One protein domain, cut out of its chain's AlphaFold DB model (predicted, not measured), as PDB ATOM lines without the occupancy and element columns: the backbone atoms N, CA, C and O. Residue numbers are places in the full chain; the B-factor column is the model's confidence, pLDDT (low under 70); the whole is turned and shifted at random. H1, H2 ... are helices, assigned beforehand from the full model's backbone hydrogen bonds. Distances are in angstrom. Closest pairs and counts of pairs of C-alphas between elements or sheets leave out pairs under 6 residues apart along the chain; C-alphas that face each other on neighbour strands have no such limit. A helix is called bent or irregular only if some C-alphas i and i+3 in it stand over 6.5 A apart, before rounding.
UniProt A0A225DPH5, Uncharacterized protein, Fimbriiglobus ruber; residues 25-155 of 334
ATOM      1  N   ALA A  25     261.121 209.769 230.495       78.06
ATOM      2  CA  ALA A  25     260.195 209.154 229.559       78.06
ATOM      3  C   ALA A  25     260.570 209.480 228.108       78.06
ATOM      4  O   ALA A  25     260.628 208.567 227.285       78.06
ATOM      5  N   ALA A  26     260.903 210.737 227.795       81.44
ATOM      6  CA  ALA A  26     261.355 211.133 226.459       81.44
ATOM      7  C   ALA A  26     262.654 210.415 226.052       81.44
ATOM      8  O   ALA A  26     262.754 209.908 224.931       81.44
ATOM      9  N   ALA A  27     263.617 210.298 226.973       80.50
ATOM     10  CA  ALA A  27     264.848 209.539 226.751       80.50
ATOM     11  C   ALA A  27     264.575 208.034 226.539       80.50
ATOM     12  O   ALA A  27     265.239 207.386 225.727       80.50
ATOM     13  N   ALA A  28     263.558 207.481 227.208       90.50
ATOM     14  CA  ALA A  28     263.163 206.082 227.069       90.50
ATOM     15  C   ALA A  28     262.525 205.760 225.707       90.50
ATOM     16  O   ALA A  28     262.627 204.623 225.254       90.50
ATOM     17  N   LEU A  29     261.885 206.721 225.027       92.50
ATOM     18  CA  LEU A  29     261.108 206.455 223.804       92.50
ATOM     19  C   LEU A  29     261.922 205.766 222.702       92.50
ATOM     20  O   LEU A  29     261.418 204.847 222.055       92.50
ATOM     21  N   GLN A  30     263.181 206.164 222.503       92.94
ATOM     22  CA  GLN A  30     264.045 205.535 221.497       92.94
ATOM     23  C   GLN A  30     264.364 204.079 221.853       92.94
ATOM     24  O   GLN A  30     264.310 203.201 220.989       92.94
ATOM     25  N   LEU A  31     264.656 203.807 223.127       95.31
ATOM     26  CA  LEU A  31     264.875 202.450 223.618       95.31
ATOM     27  C   LEU A  31     263.604 201.603 223.480       95.31
ATOM     28  O   LEU A  31     263.666 200.484 222.978       95.31
ATOM     29  N   LEU A  32     262.449 202.145 223.868       96.62
ATOM     30  CA  LEU A  32     261.158 201.461 223.800       96.62
ATOM     31  C   LEU A  32     260.743 201.151 222.357       96.62
ATOM     32  O   LEU A  32     260.217 200.070 222.099       96.62
ATOM     33  N   ALA A  33     261.022 202.046 221.405       95.81
ATOM     34  CA  ALA A  33     260.792 201.799 219.984       95.81
ATOM     35  C   ALA A  33     261.675 200.657 219.456       95.81
ATOM     36  O   ALA A  33     261.169 199.727 218.826       95.81
ATOM     37  N   ARG A  34     262.976 200.669 219.784       96.75
ATOM     38  CA  ARG A  34     263.905 199.584 219.421       96.75
ATOM     39  C   ARG A  34     263.491 198.254 220.046       96.75
ATOM     40  O   ARG A  34     263.476 197.236 219.359       96.75
ATOM     41  N   LEU A  35     263.111 198.267 221.325       97.69
ATOM     42  CA  LEU A  35     262.618 197.087 222.031       97.69
ATOM     43  C   LEU A  35     261.336 196.561 221.381       97.69
ATOM     44  O   LEU A  35     261.230 195.362 221.144       97.69
ATOM     45  N   ARG A  36     260.382 197.435 221.039       97.56
ATOM     46  CA  ARG A  36     259.155 197.054 220.328       97.56
ATOM     47  C   ARG A  36     259.491 196.326 219.031       97.56
ATOM     48  O   ARG A  36     258.962 195.238 218.811       97.56
ATOM     49  N   ASP A  37     260.349 196.895 218.194       97.31
ATOM     50  CA  ASP A  37     260.664 196.326 216.880       97.31
ATOM     51  C   ASP A  37     261.407 194.986 217.009       97.31
ATOM     52  O   ASP A  37     261.074 194.015 216.316       97.31
ATOM     53  N   ALA A  38     262.334 194.892 217.968       97.25
ATOM     54  CA  ALA A  38     263.031 193.654 218.301       97.25
ATOM     55  C   ALA A  38     262.060 192.572 218.799       97.25
ATOM     56  O   ALA A  38     262.069 191.459 218.279       97.25
ATOM     57  N   VAL A  39     261.167 192.897 219.740       97.06
ATOM     58  CA  VAL A  39     260.190 191.951 220.301       97.06
ATOM     59  C   VAL A  39     259.222 191.456 219.224       97.06
ATOM     60  O   VAL A  39     258.972 190.257 219.147       97.06
ATOM     61  N   HIS A  40     258.703 192.325 218.351       96.62
ATOM     62  CA  HIS A  40     257.804 191.889 217.271       96.62
ATOM     63  C   HIS A  40     258.498 190.951 216.280       96.62
ATOM     64  O   HIS A  40     257.899 189.979 215.817       96.62
ATOM     65  N   THR A  41     259.760 191.228 215.956       96.75
ATOM     66  CA  THR A  41     260.551 190.374 215.062       96.75
ATOM     67  C   THR A  41     260.887 189.042 215.740       96.75
ATOM     68  O   THR A  41     260.703 187.984 215.141       96.75
ATOM     69  N   ALA A  42     261.253 189.070 217.022       95.00
ATOM     70  CA  ALA A  42     261.519 187.887 217.836       95.00
ATOM     71  C   ALA A  42     260.281 186.982 218.003       95.00
ATOM     72  O   ALA A  42     260.411 185.760 217.995       95.00
ATOM     73  N   VAL A  43     259.073 187.554 218.097       94.94
ATOM     74  CA  VAL A  43     257.812 186.785 218.105       94.94
ATOM     75  C   VAL A  43     257.649 185.990 216.810       94.94
ATOM     76  O   VAL A  43     257.410 184.784 216.861       94.94
ATOM     77  N   LYS A  44     257.843 186.630 215.650       94.00
ATOM     78  CA  LYS A  44     257.761 185.955 214.343       94.00
ATOM     79  C   LYS A  44     258.812 184.852 214.208       94.00
ATOM     80  O   LYS A  44     258.504 183.772 213.700       94.00
ATOM     81  N   PHE A  45     260.027 185.117 214.690       94.38
ATOM     82  CA  PHE A  45     261.113 184.143 214.711       94.38
ATOM     83  C   PHE A  45     260.748 182.909 215.542       94.38
ATOM     84  O   PHE A  45     260.799 181.794 215.025       94.38
ATOM     85  N   ARG A  46     260.291 183.101 216.789       92.88
ATOM     86  CA  ARG A  46     259.813 182.006 217.647       92.88
ATOM     87  C   ARG A  46     258.732 181.189 216.956       92.88
ATOM     88  O   ARG A  46     258.790 179.962 216.972       92.88
ATOM     89  N   ASP A  47     257.713 181.852 216.416       90.94
ATOM     90  CA  ASP A  47     256.556 181.163 215.844       90.94
ATOM     91  C   ASP A  47     256.982 180.319 214.629       90.94
ATOM     92  O   ASP A  47     256.550 179.175 214.471       90.94
ATOM     93  N   THR A  48     257.921 180.835 213.830       88.81
ATOM     94  CA  THR A  48     258.547 180.104 212.717       88.81
ATOM     95  C   THR A  48     259.379 178.923 213.212       88.81
ATOM     96  O   THR A  48     259.259 177.818 212.684       88.81
ATOM     97  N   ALA A  49     260.203 179.126 214.240       88.00
ATOM     98  CA  ALA A  49     261.049 178.086 214.810       88.00
ATOM     99  C   ALA A  49     260.222 176.930 215.397       88.00
ATOM    100  O   ALA A  49     260.486 175.770 215.080       88.00
ATOM    101  N   ARG A  50     259.155 177.234 216.145       87.06
ATOM    102  CA  ARG A  50     258.203 176.231 216.649       87.06
ATOM    103  C   ARG A  50     257.532 175.458 215.514       87.06
ATOM    104  O   ARG A  50     257.471 174.234 215.558       87.06
ATOM    105  N   ALA A  51     257.102 176.149 214.458       85.69
ATOM    106  CA  ALA A  51     256.504 175.496 213.296       85.69
ATOM    107  C   ALA A  51     257.486 174.557 212.565       85.69
ATOM    108  O   ALA A  51     257.060 173.562 211.976       85.69
ATOM    109  N   LEU A  52     258.790 174.853 212.584       82.00
ATOM    110  CA  LEU A  52     259.829 173.967 212.049       82.00
ATOM    111  C   LEU A  52     260.064 172.752 212.951       82.00
ATOM    112  O   LEU A  52     260.185 171.637 212.443       82.00
ATOM    113  N   GLU A  53     260.086 172.945 214.270       75.94
ATOM    114  CA  GLU A  53     260.217 171.855 215.243       75.94
ATOM    115  C   GLU A  53     259.038 170.884 215.190       75.94
ATOM    116  O   GLU A  53     259.247 169.671 215.171       75.94
ATOM    117  N   ASP A  54     257.813 171.395 215.058       75.25
ATOM    118  CA  ASP A  54     256.608 170.575 214.891       75.25
ATOM    119  C   ASP A  54     256.642 169.728 213.609       75.25
ATOM    120  O   ASP A  54     256.040 168.655 213.543       75.25
ATOM    121  N   ARG A  55     257.378 170.176 212.586       70.25
ATOM    122  CA  ARG A  55     257.580 169.442 211.326       70.25
ATOM    123  C   ARG A  55     258.779 168.489 211.367       70.25
ATOM    124  O   ARG A  55     258.949 167.709 210.427       70.25
ATOM    125  N   SER A  56     259.609 168.539 212.412       63.22
ATOM    126  CA  SER A  56     260.832 167.743 212.503       63.22
ATOM    127  C   SER A  56     260.530 166.246 212.691       63.22
ATOM    128  O   SER A  56     259.678 165.881 213.511       63.22
ATOM    129  N   PRO A  57     261.250 165.341 211.994       56.00
ATOM    130  CA  PRO A  57     261.088 163.894 212.142       56.00
ATOM    131  C   PRO A  57     261.219 163.402 213.591       56.00
ATOM    132  O   PRO A  57     260.551 162.445 213.965       56.00
ATOM    133  N   ALA A  58     262.019 164.072 214.427       56.47
ATOM    134  CA  ALA A  58     262.242 163.685 215.822       56.47
ATOM    135  C   ALA A  58     260.952 163.657 216.672       56.47
ATOM    136  O   ALA A  58     260.813 162.783 217.523       56.47
ATOM    137  N   ARG A  59     259.978 164.546 216.406       51.62
ATOM    138  CA  ARG A  59     258.634 164.487 217.023       51.62
ATOM    139  C   ARG A  59     257.706 163.485 216.327       51.62
ATOM    140  O   ARG A  59     256.864 162.882 216.985       51.62
ATOM    141  N   ARG A  60     257.869 163.270 215.015       48.59
ATOM    142  CA  ARG A  60     257.103 162.264 214.245       48.59
ATOM    143  C   ARG A  60     257.396 160.824 214.664       48.59
ATOM    144  O   ARG A  60     256.520 159.983 214.520       48.59
ATOM    145  N   TRP A  61     258.590 160.544 215.183       46.34
ATOM    146  CA  TRP A  61     258.995 159.198 215.600       46.34
ATOM    147  C   TRP A  61     258.589 158.817 217.028       46.34
ATOM    148  O   TRP A  61     259.070 157.814 217.542       46.34
ATOM    149  N   GLY A  62     257.687 159.573 217.669       47.41
ATOM    150  CA  GLY A  62     257.092 159.173 218.946       47.41
ATOM    151  C   GLY A  62     258.111 158.921 220.056       47.41
ATOM    152  O   GLY A  62     257.802 158.179 220.981       47.41
ATOM    153  N   VAL A  63     259.313 159.509 219.961       45.81
ATOM    154  CA  VAL A  63     260.318 159.437 221.021       45.81
ATOM    155  C   VAL A  63     259.654 160.042 222.257       45.81
ATOM    156  O   VAL A  63     259.352 161.241 222.236       45.81
ATOM    157  N   PRO A  64     259.342 159.242 223.293       44.50
ATOM    158  CA  PRO A  64     258.686 159.770 224.472       44.50
ATOM    159  C   PRO A  64     259.578 160.876 225.039       44.50
ATOM    160  O   PRO A  64     260.805 160.704 225.030       44.50
ATOM    161  N   PRO A  65     259.016 162.002 225.516       51.78
ATOM    162  CA  PRO A  65     259.804 162.931 226.309       51.78
ATOM    163  C   PRO A  65     260.467 162.098 227.404       51.78
ATOM    164  O   PRO A  65     259.786 161.357 228.116       51.78
ATOM    165  N   LEU A  66     261.800 162.113 227.442       48.53
ATOM    166  CA  LEU A  66     262.557 161.360 228.429       48.53
ATOM    167  C   LEU A  66     262.045 161.780 229.818       48.53
ATOM    168  O   LEU A  66     262.306 162.894 230.255       48.53
ATOM    169  N   PHE A  67     261.314 160.855 230.448       45.84
ATOM    170  CA  PHE A  67     260.801 160.841 231.820       45.84
ATOM    171  C   PHE A  67     259.597 161.752 232.159       45.84
ATOM    172  O   PHE A  67     259.715 162.924 232.497       45.84
ATOM    173  N   PHE A  68     258.417 161.119 232.171       51.72
ATOM    174  CA  PHE A  68     257.251 161.457 233.003       51.72
ATOM    175  C   PHE A  68     257.716 161.526 234.481       51.72
ATOM    176  O   PHE A  68     258.469 160.651 234.898       51.72
ATOM    177  N   PHE A  69     257.446 162.562 235.289       48.22
ATOM    178  CA  PHE A  69     256.214 162.672 236.092       48.22
ATOM    179  C   PHE A  69     256.011 164.028 236.812       48.22
ATOM    180  O   PHE A  69     255.124 164.118 237.656       48.22
ATOM    181  N   ASP A  70     256.751 165.097 236.506       58.00
ATOM    182  CA  ASP A  70     256.537 166.369 237.217       58.00
ATOM    183  C   ASP A  70     256.657 167.605 236.304       58.00
ATOM    184  O   ASP A  70     257.760 167.973 235.896       58.00
ATOM    185  N   PRO A  71     255.536 168.284 235.987       56.66
ATOM    186  CA  PRO A  71     255.544 169.555 235.269       56.66
ATOM    187  C   PRO A  71     256.362 170.654 235.964       56.66
ATOM    188  O   PRO A  71     256.925 171.501 235.272       56.66
ATOM    189  N   ARG A  72     256.452 170.650 237.305       52.03
ATOM    190  CA  ARG A  72     257.326 171.569 238.051       52.03
ATOM    191  C   ARG A  72     258.782 171.198 237.864       52.03
ATOM    192  O   ARG A  72     259.539 172.066 237.459       52.03
ATOM    193  N   ALA A  73     259.158 169.934 238.041       51.81
ATOM    194  CA  ALA A  73     260.542 169.517 237.818       51.81
ATOM    195  C   ALA A  73     260.977 169.722 236.355       51.81
ATOM    196  O   ALA A  73     262.121 170.076 236.104       51.81
ATOM    197  N   GLN A  74     260.070 169.586 235.382       56.94
ATOM    198  CA  GLN A  74     260.338 169.901 233.976       56.94
ATOM    199  C   GLN A  74     260.546 171.405 233.744       56.94
ATOM    200  O   GLN A  74     261.422 171.789 232.967       56.94
ATOM    201  N   ALA A  75     259.753 172.260 234.399       54.47
ATOM    202  CA  ALA A  75     259.935 173.709 234.361       54.47
ATOM    203  C   ALA A  75     261.244 174.118 235.053       54.47
ATOM    204  O   ALA A  75     262.025 174.858 234.468       54.47
ATOM    205  N   GLU A  76     261.538 173.547 236.221       51.19
ATOM    206  CA  GLU A  76     262.787 173.737 236.963       51.19
ATOM    207  C   GLU A  76     264.001 173.240 236.171       51.19
ATOM    208  O   GLU A  76     265.017 173.919 236.144       51.19
ATOM    209  N   TRP A  77     263.904 172.117 235.454       50.50
ATOM    210  CA  TRP A  77     264.963 171.621 234.564       50.50
ATOM    211  C   TRP A  77     265.145 172.483 233.314       50.50
ATOM    212  O   TRP A  77     266.265 172.627 232.822       50.50
ATOM    213  N   SER A  78     264.059 173.045 232.786       50.75
ATOM    214  CA  SER A  78     264.113 173.970 231.650       50.75
ATOM    215  C   SER A  78     264.726 175.310 232.067       50.75
ATOM    216  O   SER A  78     265.535 175.855 231.323       50.75
ATOM    217  N   ASP A  79     264.420 175.780 233.279       50.47
ATOM    218  CA  ASP A  79     265.020 176.963 233.901       50.47
ATOM    219  C   ASP A  79     266.476 176.709 234.352       50.47
ATOM    220  O   ASP A  79     267.306 177.618 234.303       50.47
ATOM    221  N   ALA A  80     266.819 175.475 234.746       45.09
ATOM    222  CA  ALA A  80     268.159 175.075 235.183       45.09
ATOM    223  C   ALA A  80     269.116 174.741 234.031       45.09
ATOM    224  O   ALA A  80     270.315 174.606 234.275       45.09
ATOM    225  N   ARG A  81     268.639 174.615 232.783       46.72
ATOM    226  CA  ARG A  81     269.517 174.488 231.611       46.72
ATOM    227  C   ARG A  81     270.121 175.853 231.276       46.72
ATOM    228  O   ARG A  81     269.417 176.715 230.749       46.72
ATOM    229  N   PRO A  82     271.434 176.061 231.474       36.53
ATOM    230  CA  PRO A  82     272.072 177.287 231.036       36.53
ATOM    231  C   PRO A  82     272.086 177.288 229.503       36.53
ATOM    232  O   PRO A  82     272.757 176.469 228.880       36.53
ATOM    233  N   GLY A  83     271.326 178.190 228.882       44.03
ATOM    234  CA  GLY A  83     271.494 178.525 227.467       44.03
ATOM    235  C   GLY A  83     271.022 177.490 226.442       44.03
ATOM    236  O   GLY A  83     271.457 177.567 225.294       44.03
ATOM    237  N   ALA A  84     270.124 176.560 226.788       44.91
ATOM    238  CA  ALA A  84     269.387 175.828 225.757       44.91
ATOM    239  C   ALA A  84     268.369 176.788 225.122       44.91
ATOM    240  O   ALA A  84     267.215 176.846 225.538       44.91
ATOM    241  N   GLU A  85     268.836 177.601 224.170       55.56
ATOM    242  CA  GLU A  85     267.984 178.419 223.306       55.56
ATOM    243  C   GLU A  85     266.838 177.519 222.806       55.56
ATOM    244  O   GLU A  85     267.114 176.456 222.240       55.56
ATOM    245  N   PRO A  86     265.563 177.888 223.026       56.97
ATOM    246  CA  PRO A  86     264.433 177.026 222.689       56.97
ATOM    247  C   PRO A  86     264.271 176.818 221.179       56.97
ATOM    248  O   PRO A  86     263.339 176.138 220.773       56.97
ATOM    249  N   PHE A  87     265.147 177.398 220.353       65.75
ATOM    250  CA  PHE A  87     265.095 177.311 218.902       65.75
ATOM    251  C   PHE A  87     266.367 176.695 218.341       65.75
ATOM    252  O   PHE A  87     267.490 177.063 218.686       65.75
ATOM    253  N   THR A  88     266.177 175.761 217.415       64.75
ATOM    254  CA  THR A  88     267.279 175.065 216.748       64.75
ATOM    255  C   THR A  88     268.189 176.005 215.941       64.75
ATOM    256  O   THR A  88     267.741 176.975 215.328       64.75
ATOM    257  N   ALA A  89     269.471 175.639 215.821       76.62
ATOM    258  CA  ALA A  89     270.419 176.288 214.904       76.62
ATOM    259  C   ALA A  89     269.918 176.332 213.445       76.62
ATOM    260  O   ALA A  89     270.363 177.163 212.656       76.62
ATOM    261  N   ASP A  90     268.991 175.445 213.071       78.12
ATOM    262  CA  ASP A  90     268.366 175.448 211.751       78.12
ATOM    263  C   ASP A  90     267.391 176.614 211.558       78.12
ATOM    264  O   ASP A  90     267.432 177.271 210.519       78.12
ATOM    265  N   ALA A  91     266.575 176.926 212.570       84.62
ATOM    266  CA  ALA A  91     265.702 178.096 212.538       84.62
ATOM    267  C   ALA A  91     266.523 179.388 212.408       84.62
ATOM    268  O   ALA A  91     266.228 180.216 211.549       84.62
ATOM    269  N   ALA A  92     267.610 179.511 213.177       87.00
ATOM    270  CA  ALA A  92     268.500 180.670 213.115       87.00
ATOM    271  C   ALA A  92     269.198 180.833 211.750       87.00
ATOM    272  O   ALA A  92     269.352 181.952 211.272       87.00
ATOM    273  N   ARG A  93     269.586 179.734 211.082       86.81
ATOM    274  CA  ARG A  93     270.142 179.802 209.715       86.81
ATOM    275  C   ARG A  93     269.117 180.257 208.678       86.81
ATOM    276  O   ARG A  93     269.492 180.931 207.723       86.81
ATOM    277  N   ARG A  94     267.851 179.856 208.828       88.62
ATOM    278  CA  ARG A  94     266.769 180.205 207.891       88.62
ATOM    279  C   ARG A  94     266.253 181.626 208.087       88.62
ATOM    280  O   ARG A  94     265.822 182.235 207.114       88.62
ATOM    281  N   ASP A  95     266.311 182.141 209.313       91.44
ATOM    282  CA  ASP A  95     265.946 183.518 209.649       91.44
ATOM    283  C   ASP A  95     267.022 184.187 210.533       91.44
ATOM    284  O   ASP A  95     266.845 184.331 211.750       91.44
ATOM    285  N   PRO A  96     268.158 184.608 209.938       92.75
ATOM    286  CA  PRO A  96     269.231 185.270 210.680       92.75
ATOM    287  C   PRO A  96     268.797 186.599 211.307       92.75
ATOM    288  O   PRO A  96     269.287 186.969 212.373       92.75
ATOM    289  N   ALA A  97     267.869 187.318 210.667       93.50
ATOM    290  CA  ALA A  97     267.347 188.583 211.175       93.50
ATOM    291  C   ALA A  97     266.473 188.366 212.420       93.50
ATOM    292  O   ALA A  97     266.611 189.091 213.404       93.50
ATOM    293  N   GLY A  98     265.621 187.339 212.408       93.19
ATOM    294  CA  GLY A  98     264.839 186.905 213.560       93.19
ATOM    295  C   GLY A  98     265.697 186.458 214.739       93.19
ATOM    296  O   GLY A  98     265.450 186.876 215.871       93.19
ATOM    297  N   ALA A  99     266.754 185.687 214.469       91.44
ATOM    298  CA  ALA A  99     267.722 185.285 215.487       91.44
ATOM    299  C   ALA A  99     268.472 186.491 216.085       91.44
ATOM    300  O   ALA A  99     268.614 186.593 217.305       91.44
ATOM    301  N   ALA A 100     268.897 187.443 215.249       93.44
ATOM    302  CA  ALA A 100     269.514 188.683 215.716       93.44
ATOM    303  C   ALA A 100     268.543 189.524 216.560       93.44
ATOM    304  O   ALA A 100     268.929 190.053 217.599       93.44
ATOM    305  N   ALA A 101     267.268 189.609 216.165       94.94
ATOM    306  CA  ALA A 101     266.246 190.297 216.947       94.94
ATOM    307  C   ALA A 101     265.997 189.618 218.301       94.94
ATOM    308  O   ALA A 101     265.871 190.304 219.310       94.94
ATOM    309  N   TRP A 102     265.977 188.283 218.346       92.44
ATOM    310  CA  TRP A 102     265.873 187.520 219.591       92.44
ATOM    311  C   TRP A 102     267.025 187.836 220.557       92.44
ATOM    312  O   TRP A 102     266.788 188.114 221.735       92.44
ATOM    313  N   ALA A 103     268.262 187.883 220.051       91.06
ATOM    314  CA  ALA A 103     269.419 188.318 220.830       91.06
ATOM    315  C   ALA A 103     269.278 189.780 221.295       91.06
ATOM    316  O   ALA A 103     269.460 190.066 222.479       91.06
ATOM    317  N   ALA A 104     268.849 190.682 220.409       94.19
ATOM    318  CA  ALA A 104     268.644 192.092 220.731       94.19
ATOM    319  C   ALA A 104     267.582 192.306 221.821       94.19
ATOM    320  O   ALA A 104     267.751 193.181 222.666       94.19
ATOM    321  N   VAL A 105     266.510 191.499 221.871       94.62
ATOM    322  CA  VAL A 105     265.533 191.566 222.974       94.62
ATOM    323  C   VAL A 105     266.226 191.349 224.314       94.62
ATOM    324  O   VAL A 105     265.887 192.034 225.274       94.62
ATOM    325  N   ARG A 106     267.203 190.438 224.407       87.75
ATOM    326  CA  ARG A 106     267.910 190.170 225.668       87.75
ATOM    327  C   ARG A 106     268.702 191.386 226.137       87.75
ATOM    328  O   ARG A 106     268.590 191.736 227.305       87.75
ATOM    329  N   GLU A 107     269.444 192.015 225.234       90.31
ATOM    330  CA  GLU A 107     270.255 193.202 225.530       90.31
ATOM    331  C   GLU A 107     269.370 194.398 225.898       90.31
ATOM    332  O   GLU A 107     269.506 194.976 226.972       90.31
ATOM    333  N   LEU A 108     268.378 194.700 225.056       96.06
ATOM    334  CA  LEU A 108     267.484 195.842 225.254       96.06
ATOM    335  C   LEU A 108     266.585 195.688 226.489       96.06
ATOM    336  O   LEU A 108     266.125 196.688 227.036       96.06
ATOM    337  N   SER A 109     266.299 194.454 226.921       95.12
ATOM    338  CA  SER A 109     265.457 194.213 228.097       95.12
ATOM    339  C   SER A 109     266.107 194.687 229.389       95.12
ATOM    340  O   SER A 109     265.385 195.172 230.253       95.12
ATOM    341  N   ASP A 110     267.425 194.541 229.544       92.75
ATOM    342  CA  ASP A 110     268.104 194.902 230.792       92.75
ATOM    343  C   ASP A 110     268.126 196.439 230.953       92.75
ATOM    344  O   ASP A 110     267.734 196.958 232.003       92.75
ATOM    345  N   ASP A 111     268.421 197.171 229.870       94.44
ATOM    346  CA  ASP A 111     268.317 198.637 229.817       94.44
ATOM    347  C   ASP A 111     266.879 199.113 230.067       94.44
ATOM    348  O   ASP A 111     266.630 200.028 230.859       94.44
ATOM    349  N   ALA A 112     265.906 198.469 229.413       96.38
ATOM    350  CA  ALA A 112     264.504 198.832 229.560       96.38
ATOM    351  C   ALA A 112     264.009 198.564 230.982       96.38
ATOM    352  O   ALA A 112     263.328 199.410 231.548       96.38
ATOM    353  N   LEU A 113     264.369 197.432 231.592       96.25
ATOM    354  CA  LEU A 113     264.013 197.119 232.976       96.25
ATOM    355  C   LEU A 113     264.569 198.153 233.950       96.25
ATOM    356  O   LEU A 113     263.846 198.544 234.863       96.25
ATOM    357  N   SER A 114     265.805 198.615 233.752       94.81
ATOM    358  CA  SER A 114     266.409 199.659 234.585       94.81
ATOM    359  C   SER A 114     265.573 200.945 234.563       94.81
ATOM    360  O   SER A 114     265.097 201.409 235.602       94.81
ATOM    361  N   ILE A 115     265.280 201.460 233.364       95.62
ATOM    362  CA  ILE A 115     264.503 202.696 233.184       95.62
ATOM    363  C   ILE A 115     263.056 202.526 233.671       95.62
ATOM    364  O   ILE A 115     262.528 203.377 234.388       95.62
ATOM    365  N   LEU A 116     262.409 201.414 233.309       97.06
ATOM    366  CA  LEU A 116     261.024 201.123 233.688       97.06
ATOM    367  C   LEU A 116     260.866 200.888 235.189       97.06
ATOM    368  O   LEU A 116     259.789 201.139 235.724       97.06
ATOM    369  N   SER A 117     261.903 200.407 235.877       95.88
ATOM    370  CA  SER A 117     261.849 200.239 237.331       95.88
ATOM    371  C   SER A 117     261.946 201.585 238.046       95.88
ATOM    372  O   SER A 117     261.193 201.831 238.987       95.88
ATOM    373  N   ALA A 118     262.788 202.484 237.530       94.31
ATOM    374  CA  ALA A 118     263.029 203.803 238.104       94.31
ATOM    375  C   ALA A 118     261.898 204.826 237.866       94.31
ATOM    376  O   ALA A 118     261.743 205.750 238.663       94.31
ATOM    377  N   SER A 119     261.100 204.701 236.796       94.94
ATOM    378  CA  SER A 119     260.097 205.716 236.420       94.94
ATOM    379  C   SER A 119     258.739 205.119 236.037       94.94
ATOM    380  O   SER A 119     258.634 204.276 235.143       94.94
ATOM    381  N   ALA A 120     257.669 205.613 236.673       95.31
ATOM    382  CA  ALA A 120     256.297 205.269 236.291       95.31
ATOM    383  C   ALA A 120     255.909 205.909 234.951       95.31
ATOM    384  O   ALA A 120     255.187 205.310 234.162       95.31
ATOM    385  N   GLU A 121     256.450 207.087 234.653       95.25
ATOM    386  CA  GLU A 121     256.261 207.805 233.395       95.25
ATOM    387  C   GLU A 121     256.834 206.996 232.220       95.25
ATOM    388  O   GLU A 121     256.175 206.845 231.192       95.25
ATOM    389  N   ALA A 122     258.001 206.367 232.399       96.19
ATOM    390  CA  ALA A 122     258.541 205.423 231.423       96.19
ATOM    391  C   ALA A 122     257.638 204.186 231.249       96.19
ATOM    392  O   ALA A 122     257.431 203.731 230.121       96.19
ATOM    393  N   ARG A 123     257.046 203.656 232.334       97.38
ATOM    394  CA  ARG A 123     256.054 202.566 232.243       97.38
ATOM    395  C   ARG A 123     254.801 202.996 231.482       97.38
ATOM    396  O   ARG A 123     254.304 202.225 230.661       97.38
ATOM    397  N   HIS A 124     254.320 204.222 231.683       95.94
ATOM    398  CA  HIS A 124     253.213 204.795 230.912       95.94
ATOM    399  C   HIS A 124     253.562 204.938 229.433       95.94
ATOM    400  O   HIS A 124     252.795 204.478 228.588       95.94
ATOM    401  N   ALA A 125     254.741 205.472 229.107       95.94
ATOM    402  CA  ALA A 125     255.222 205.573 227.729       95.94
ATOM    403  C   ALA A 125     255.335 204.193 227.054       95.94
ATOM    404  O   ALA A 125     254.917 204.008 225.908       95.94
ATOM    405  N   ALA A 126     255.826 203.185 227.777       97.00
ATOM    406  CA  ALA A 126     255.902 201.814 227.281       97.00
ATOM    407  C   ALA A 126     254.516 201.187 227.063       97.00
ATOM    408  O   ALA A 126     254.304 200.505 226.060       97.00
ATOM    409  N   ARG A 127     253.546 201.448 227.950       97.06
ATOM    410  CA  ARG A 127     252.145 201.029 227.765       97.06
ATOM    411  C   ARG A 127     251.470 201.738 226.590       97.06
ATOM    412  O   ARG A 127     250.670 201.113 225.898       97.06
ATOM    413  N   ALA A 128     251.810 203.004 226.351       95.81
ATOM    414  CA  ALA A 128     251.326 203.781 225.213       95.81
ATOM    415  C   ALA A 128     251.994 203.382 223.887       95.81
ATOM    416  O   ALA A 128     251.439 203.637 222.819       95.81
ATOM    417  N   THR A 129     253.162 202.732 223.934       96.00
ATOM    418  CA  THR A 129     253.869 202.255 222.742       96.00
ATOM    419  C   THR A 129     253.073 201.117 222.085       96.00
ATOM    420  O   THR A 129     252.951 200.033 222.671       96.00
ATOM    421  N   PRO A 130     252.545 201.305 220.858       95.31
ATOM    422  CA  PRO A 130     251.628 200.346 220.250       95.31
ATOM    423  C   PRO A 130     252.229 198.942 220.128       95.31
ATOM    424  O   PRO A 130     253.353 198.767 219.657       95.31
ATOM    425  N   GLY A 131     251.471 197.934 220.561       95.62
ATOM    426  CA  GLY A 131     251.834 196.519 220.446       95.62
ATOM    427  C   GLY A 131     252.921 196.025 221.408       95.62
ATOM    428  O   GLY A 131     253.027 194.815 221.597       95.62
ATOM    429  N   LEU A 132     253.684 196.907 222.072       97.44
ATOM    430  CA  LEU A 132     254.819 196.511 222.918       97.44
ATOM    431  C   LEU A 132     254.392 195.568 224.053       97.44
ATOM    432  O   LEU A 132     254.927 194.469 224.173       97.44
ATOM    433  N   VAL A 133     253.389 195.959 224.847       97.81
ATOM    434  CA  VAL A 133     252.908 195.157 225.988       97.81
ATOM    435  C   VAL A 133     252.414 193.778 225.543       97.81
ATOM    436  O   VAL A 133     252.728 192.773 226.179       97.81
ATOM    437  N   ALA A 134     251.647 193.714 224.452       97.44
ATOM    438  CA  ALA A 134     251.116 192.456 223.933       97.44
ATOM    439  C   ALA A 134     252.240 191.535 223.441       97.44
ATOM    440  O   ALA A 134     252.257 190.350 223.770       97.44
ATOM    441  N   ALA A 135     253.210 192.090 222.713       97.00
ATOM    442  CA  ALA A 135     254.325 191.334 222.169       97.00
ATOM    443  C   ALA A 135     255.255 190.813 223.285       97.00
ATOM    444  O   ALA A 135     255.576 189.622 223.298       97.00
ATOM    445  N   VAL A 136     255.580 191.647 224.284       97.88
ATOM    446  CA  VAL A 136     256.361 191.258 225.476       97.88
ATOM    447  C   VAL A 136     255.658 190.146 226.255       97.88
ATOM    448  O   VAL A 136     256.272 189.124 226.556       97.88
ATOM    449  N   ARG A 137     254.354 190.293 226.527       96.62
ATOM    450  CA  ARG A 137     253.558 189.245 227.192       96.62
ATOM    451  C   ARG A 137     253.552 187.945 226.405       96.62
ATOM    452  O   ARG A 137     253.607 186.880 227.009       96.62
ATOM    453  N   SER A 138     253.505 188.022 225.076       95.81
ATOM    454  CA  SER A 138     253.539 186.821 224.250       95.81
ATOM    455  C   SER A 138     254.864 186.072 224.392       95.81
ATOM    456  O   SER A 138     254.827 184.849 224.391       95.81
ATOM    457  N   LEU A 139     256.001 186.768 224.551       94.31
ATOM    458  CA  LEU A 139     257.332 186.168 224.729       94.31
ATOM    459  C   LEU A 139     257.630 185.726 226.169       94.31
ATOM    460  O   LEU A 139     258.552 184.945 226.380       94.31
ATOM    461  N   ALA A 140     256.880 186.198 227.167       93.31
ATOM    462  CA  ALA A 140     257.105 185.884 228.582       93.31
ATOM    463  C   ALA A 140     257.178 184.377 228.945       93.31
ATOM    464  O   ALA A 140     257.911 184.032 229.883       93.31
ATOM    465  N   PRO A 141     256.464 183.457 228.263       90.25
ATOM    466  CA  PRO A 141     256.638 182.020 228.479       90.25
ATOM    467  C   PRO A 141     258.018 181.508 228.048       90.25
ATOM    468  O   PRO A 141     258.540 180.600 228.682       90.25
ATOM    469  N   ASP A 142     258.607 182.114 227.015       88.38
ATOM    470  CA  ASP A 142     259.827 181.644 226.348       88.38
ATOM    471  C   ASP A 142     261.096 182.363 226.818       88.38
ATOM    472  O   ASP A 142     262.196 181.825 226.714       88.38
ATOM    473  N   LEU A 143     260.959 183.597 227.314       88.31
ATOM    474  CA  LEU A 143     262.083 184.437 227.704       88.31
ATOM    475  C   LEU A 143     261.851 185.054 229.088       88.31
ATOM    476  O   LEU A 143     260.984 185.910 229.274       88.31
ATOM    477  N   SER A 144     262.687 184.677 230.059       89.62
ATOM    478  CA  SER A 144     262.608 185.167 231.444       89.62
ATOM    479  C   SER A 144     262.703 186.696 231.552       89.62
ATOM    480  O   SER A 144     262.001 187.307 232.356       89.62
ATOM    481  N   ARG A 145     263.502 187.339 230.691       90.12
ATOM    482  CA  ARG A 145     263.576 188.807 230.582       90.12
ATOM    483  C   ARG A 145     262.262 189.428 230.108       90.12
ATOM    484  O   ARG A 145     261.801 190.394 230.709       90.12
ATOM    485  N   ALA A 146     261.610 188.832 229.107       94.00
ATOM    486  CA  ALA A 146     260.288 189.272 228.664       94.00
ATOM    487  C   ALA A 146     259.231 189.076 229.761       94.00
ATOM    488  O   ALA A 146     258.350 189.916 229.916       94.00
ATOM    489  N   ARG A 147     259.348 188.018 230.577       94.62
ATOM    490  CA  ARG A 147     258.494 187.813 231.756       94.62
ATOM    491  C   ARG A 147     258.654 188.935 232.782       94.62
ATOM    492  O   ARG A 147     257.656 189.499 233.209       94.62
ATOM    493  N   ARG A 148     259.892 189.315 233.116       95.25
ATOM    494  CA  ARG A 148     260.163 190.447 234.023       95.25
ATOM    495  C   ARG A 148     259.639 191.771 233.466       95.25
ATOM    496  O   ARG A 148     259.024 192.533 234.201       95.25
ATOM    497  N   LEU A 149     259.827 192.027 232.168       97.44
ATOM    498  CA  LEU A 149     259.246 193.201 231.511       97.44
ATOM    499  C   LEU A 149     257.714 193.186 231.588       97.44
ATOM    500  O   LEU A 149     257.107 194.210 231.885       97.44
ATOM    501  N   ALA A 150     257.082 192.032 231.352       97.38
ATOM    502  CA  ALA A 150     255.634 191.889 231.458       97.38
ATOM    503  C   ALA A 150     255.130 192.189 232.879       97.38
ATOM    504  O   ALA A 150     254.108 192.863 233.011       97.38
ATOM    505  N   ASP A 151     255.854 191.740 233.908       96.81
ATOM    506  CA  ASP A 151     255.543 192.014 235.314       96.81
ATOM    507  C   ASP A 151     255.642 193.515 235.631       96.81
ATOM    508  O   ASP A 151     254.689 194.091 236.154       96.81
ATOM    509  N   VAL A 152     256.740 194.177 235.244       98.06
ATOM    510  CA  VAL A 152     256.923 195.627 235.451       98.06
ATOM    511  C   VAL A 152     255.857 196.438 234.701       98.06
ATOM    512  O   VAL A 152     255.290 197.382 235.243       98.06
ATOM    513  N   LEU A 153     255.519 196.059 233.465       98.00
ATOM    514  CA  LEU A 153     254.496 196.749 232.667       98.00
ATOM    515  C   LEU A 153     253.064 196.498 233.167       98.00
ATOM    516  O   LEU A 153     252.155 197.263 232.828       98.00
ATOM    517  N   ALA A 154     252.847 195.439 233.952       97.44
ATOM    518  CA  ALA A 154     251.555 195.124 234.549       97.44
ATOM    519  C   ALA A 154     251.242 195.959 235.801       97.44
ATOM    520  O   ALA A 154     250.078 195.992 236.198       97.44
ATOM    521  N   ILE A 155     252.230 196.639 236.390       98.38
ATOM    522  CA  ILE A 155     252.045 197.470 237.587       98.38
ATOM    523  C   ILE A 155     250.964 198.538 237.335       98.38
ATOM    524  O   ILE A 155     251.091 199.308 236.378       98.38
TER     525      ILE A 155
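This is residues 25 to 155 of the 334 residues of an uncharacterized protein of Fimbriiglobus ruber (UniProt A0A225DPH5). One long helix, H1, makes the longest axis; H5 and the hairpin of H7 and H8 pack beside its first part, with H8 across from H1 on H5 and H7, and H6 closes that end. From the other end of H1, residues 54 to 77 stick out in a wide, loose loop that holds H2 and most of H3, and the chain comes back by H4, which crosses H1. The printed part has 131 residues with eight named helices, H1 to H8 in order, and no named strand; the class is all helix. It is only just compact, close to loose, with a radius of gyration of the C-alphas of 16.6 A, and elongated, spanning 53 by 33 by 22 A.

H1, residues 25 to 54, begins at C-alpha 25 (260.195, 209.154, 229.559) and is 41.4 A long, with a kink of 30 degrees near residue 32. It is only just irregular: C-alphas 27 and 30 are 6.7 A apart. H2 is residues 57 to 60, H3 residues 71 to 80, 13.8 A long, and H4 residues 89 to 94. H5, residues 96 to 118, begins at C-alpha 96 (269.231, 185.270, 210.680), is 33.7 A long and has a kink of 35 degrees near residue 108. H6 is residues 120 to 128, 12.2 A, H7 residues 132 to 139, 10.8 A, and H8 residues 144 to 154, 15.2 A, ending at C-alpha 154 (251.555, 195.124, 234.549).

H1 touches H5 at a steep tilt of 40 degrees, opposite ways, closest at the C-alphas of Ala 42 and Trp 102, 4.7 A. With residues 35 to 43 alone H1 touches H7, at a shallow tilt of 32 degrees, only just short of steep; the closest C-alphas, of Arg 36 and Leu 132, are 5.1 A apart. With residues 25 to 32 alone it touches H6, Ala 25 to Ala 122 being closest, 4.5 A between C-alphas. With residues 45 to 52 alone it touches H4, about perpendicular at 76 degrees, closest at C-alphas 49 and 91, 5.2 A. H7 and H8 form a helical hairpin, closest at the C-alphas of Arg 137 and Ala 150, 5.4 A. H8 touches H5, closest at C-alphas 109 and 145, 6.2 A, but H1 and H8 are apart. H2 and H3 touch no helix. Every O i to N i+4 pair is within hydrogen-bond range in H3, H4, H6, H7 and H8; H1 has 24 of 26, H5 16 of 19, and H2 is too short for such a pair.

The C-alphas farthest apart, of Ala 26 and Trp 61, are 53.1 A apart. The printed part has no cut and no long link. Mean pLDDT of the printed part is 82.3; residues 56 to 88 are under 70.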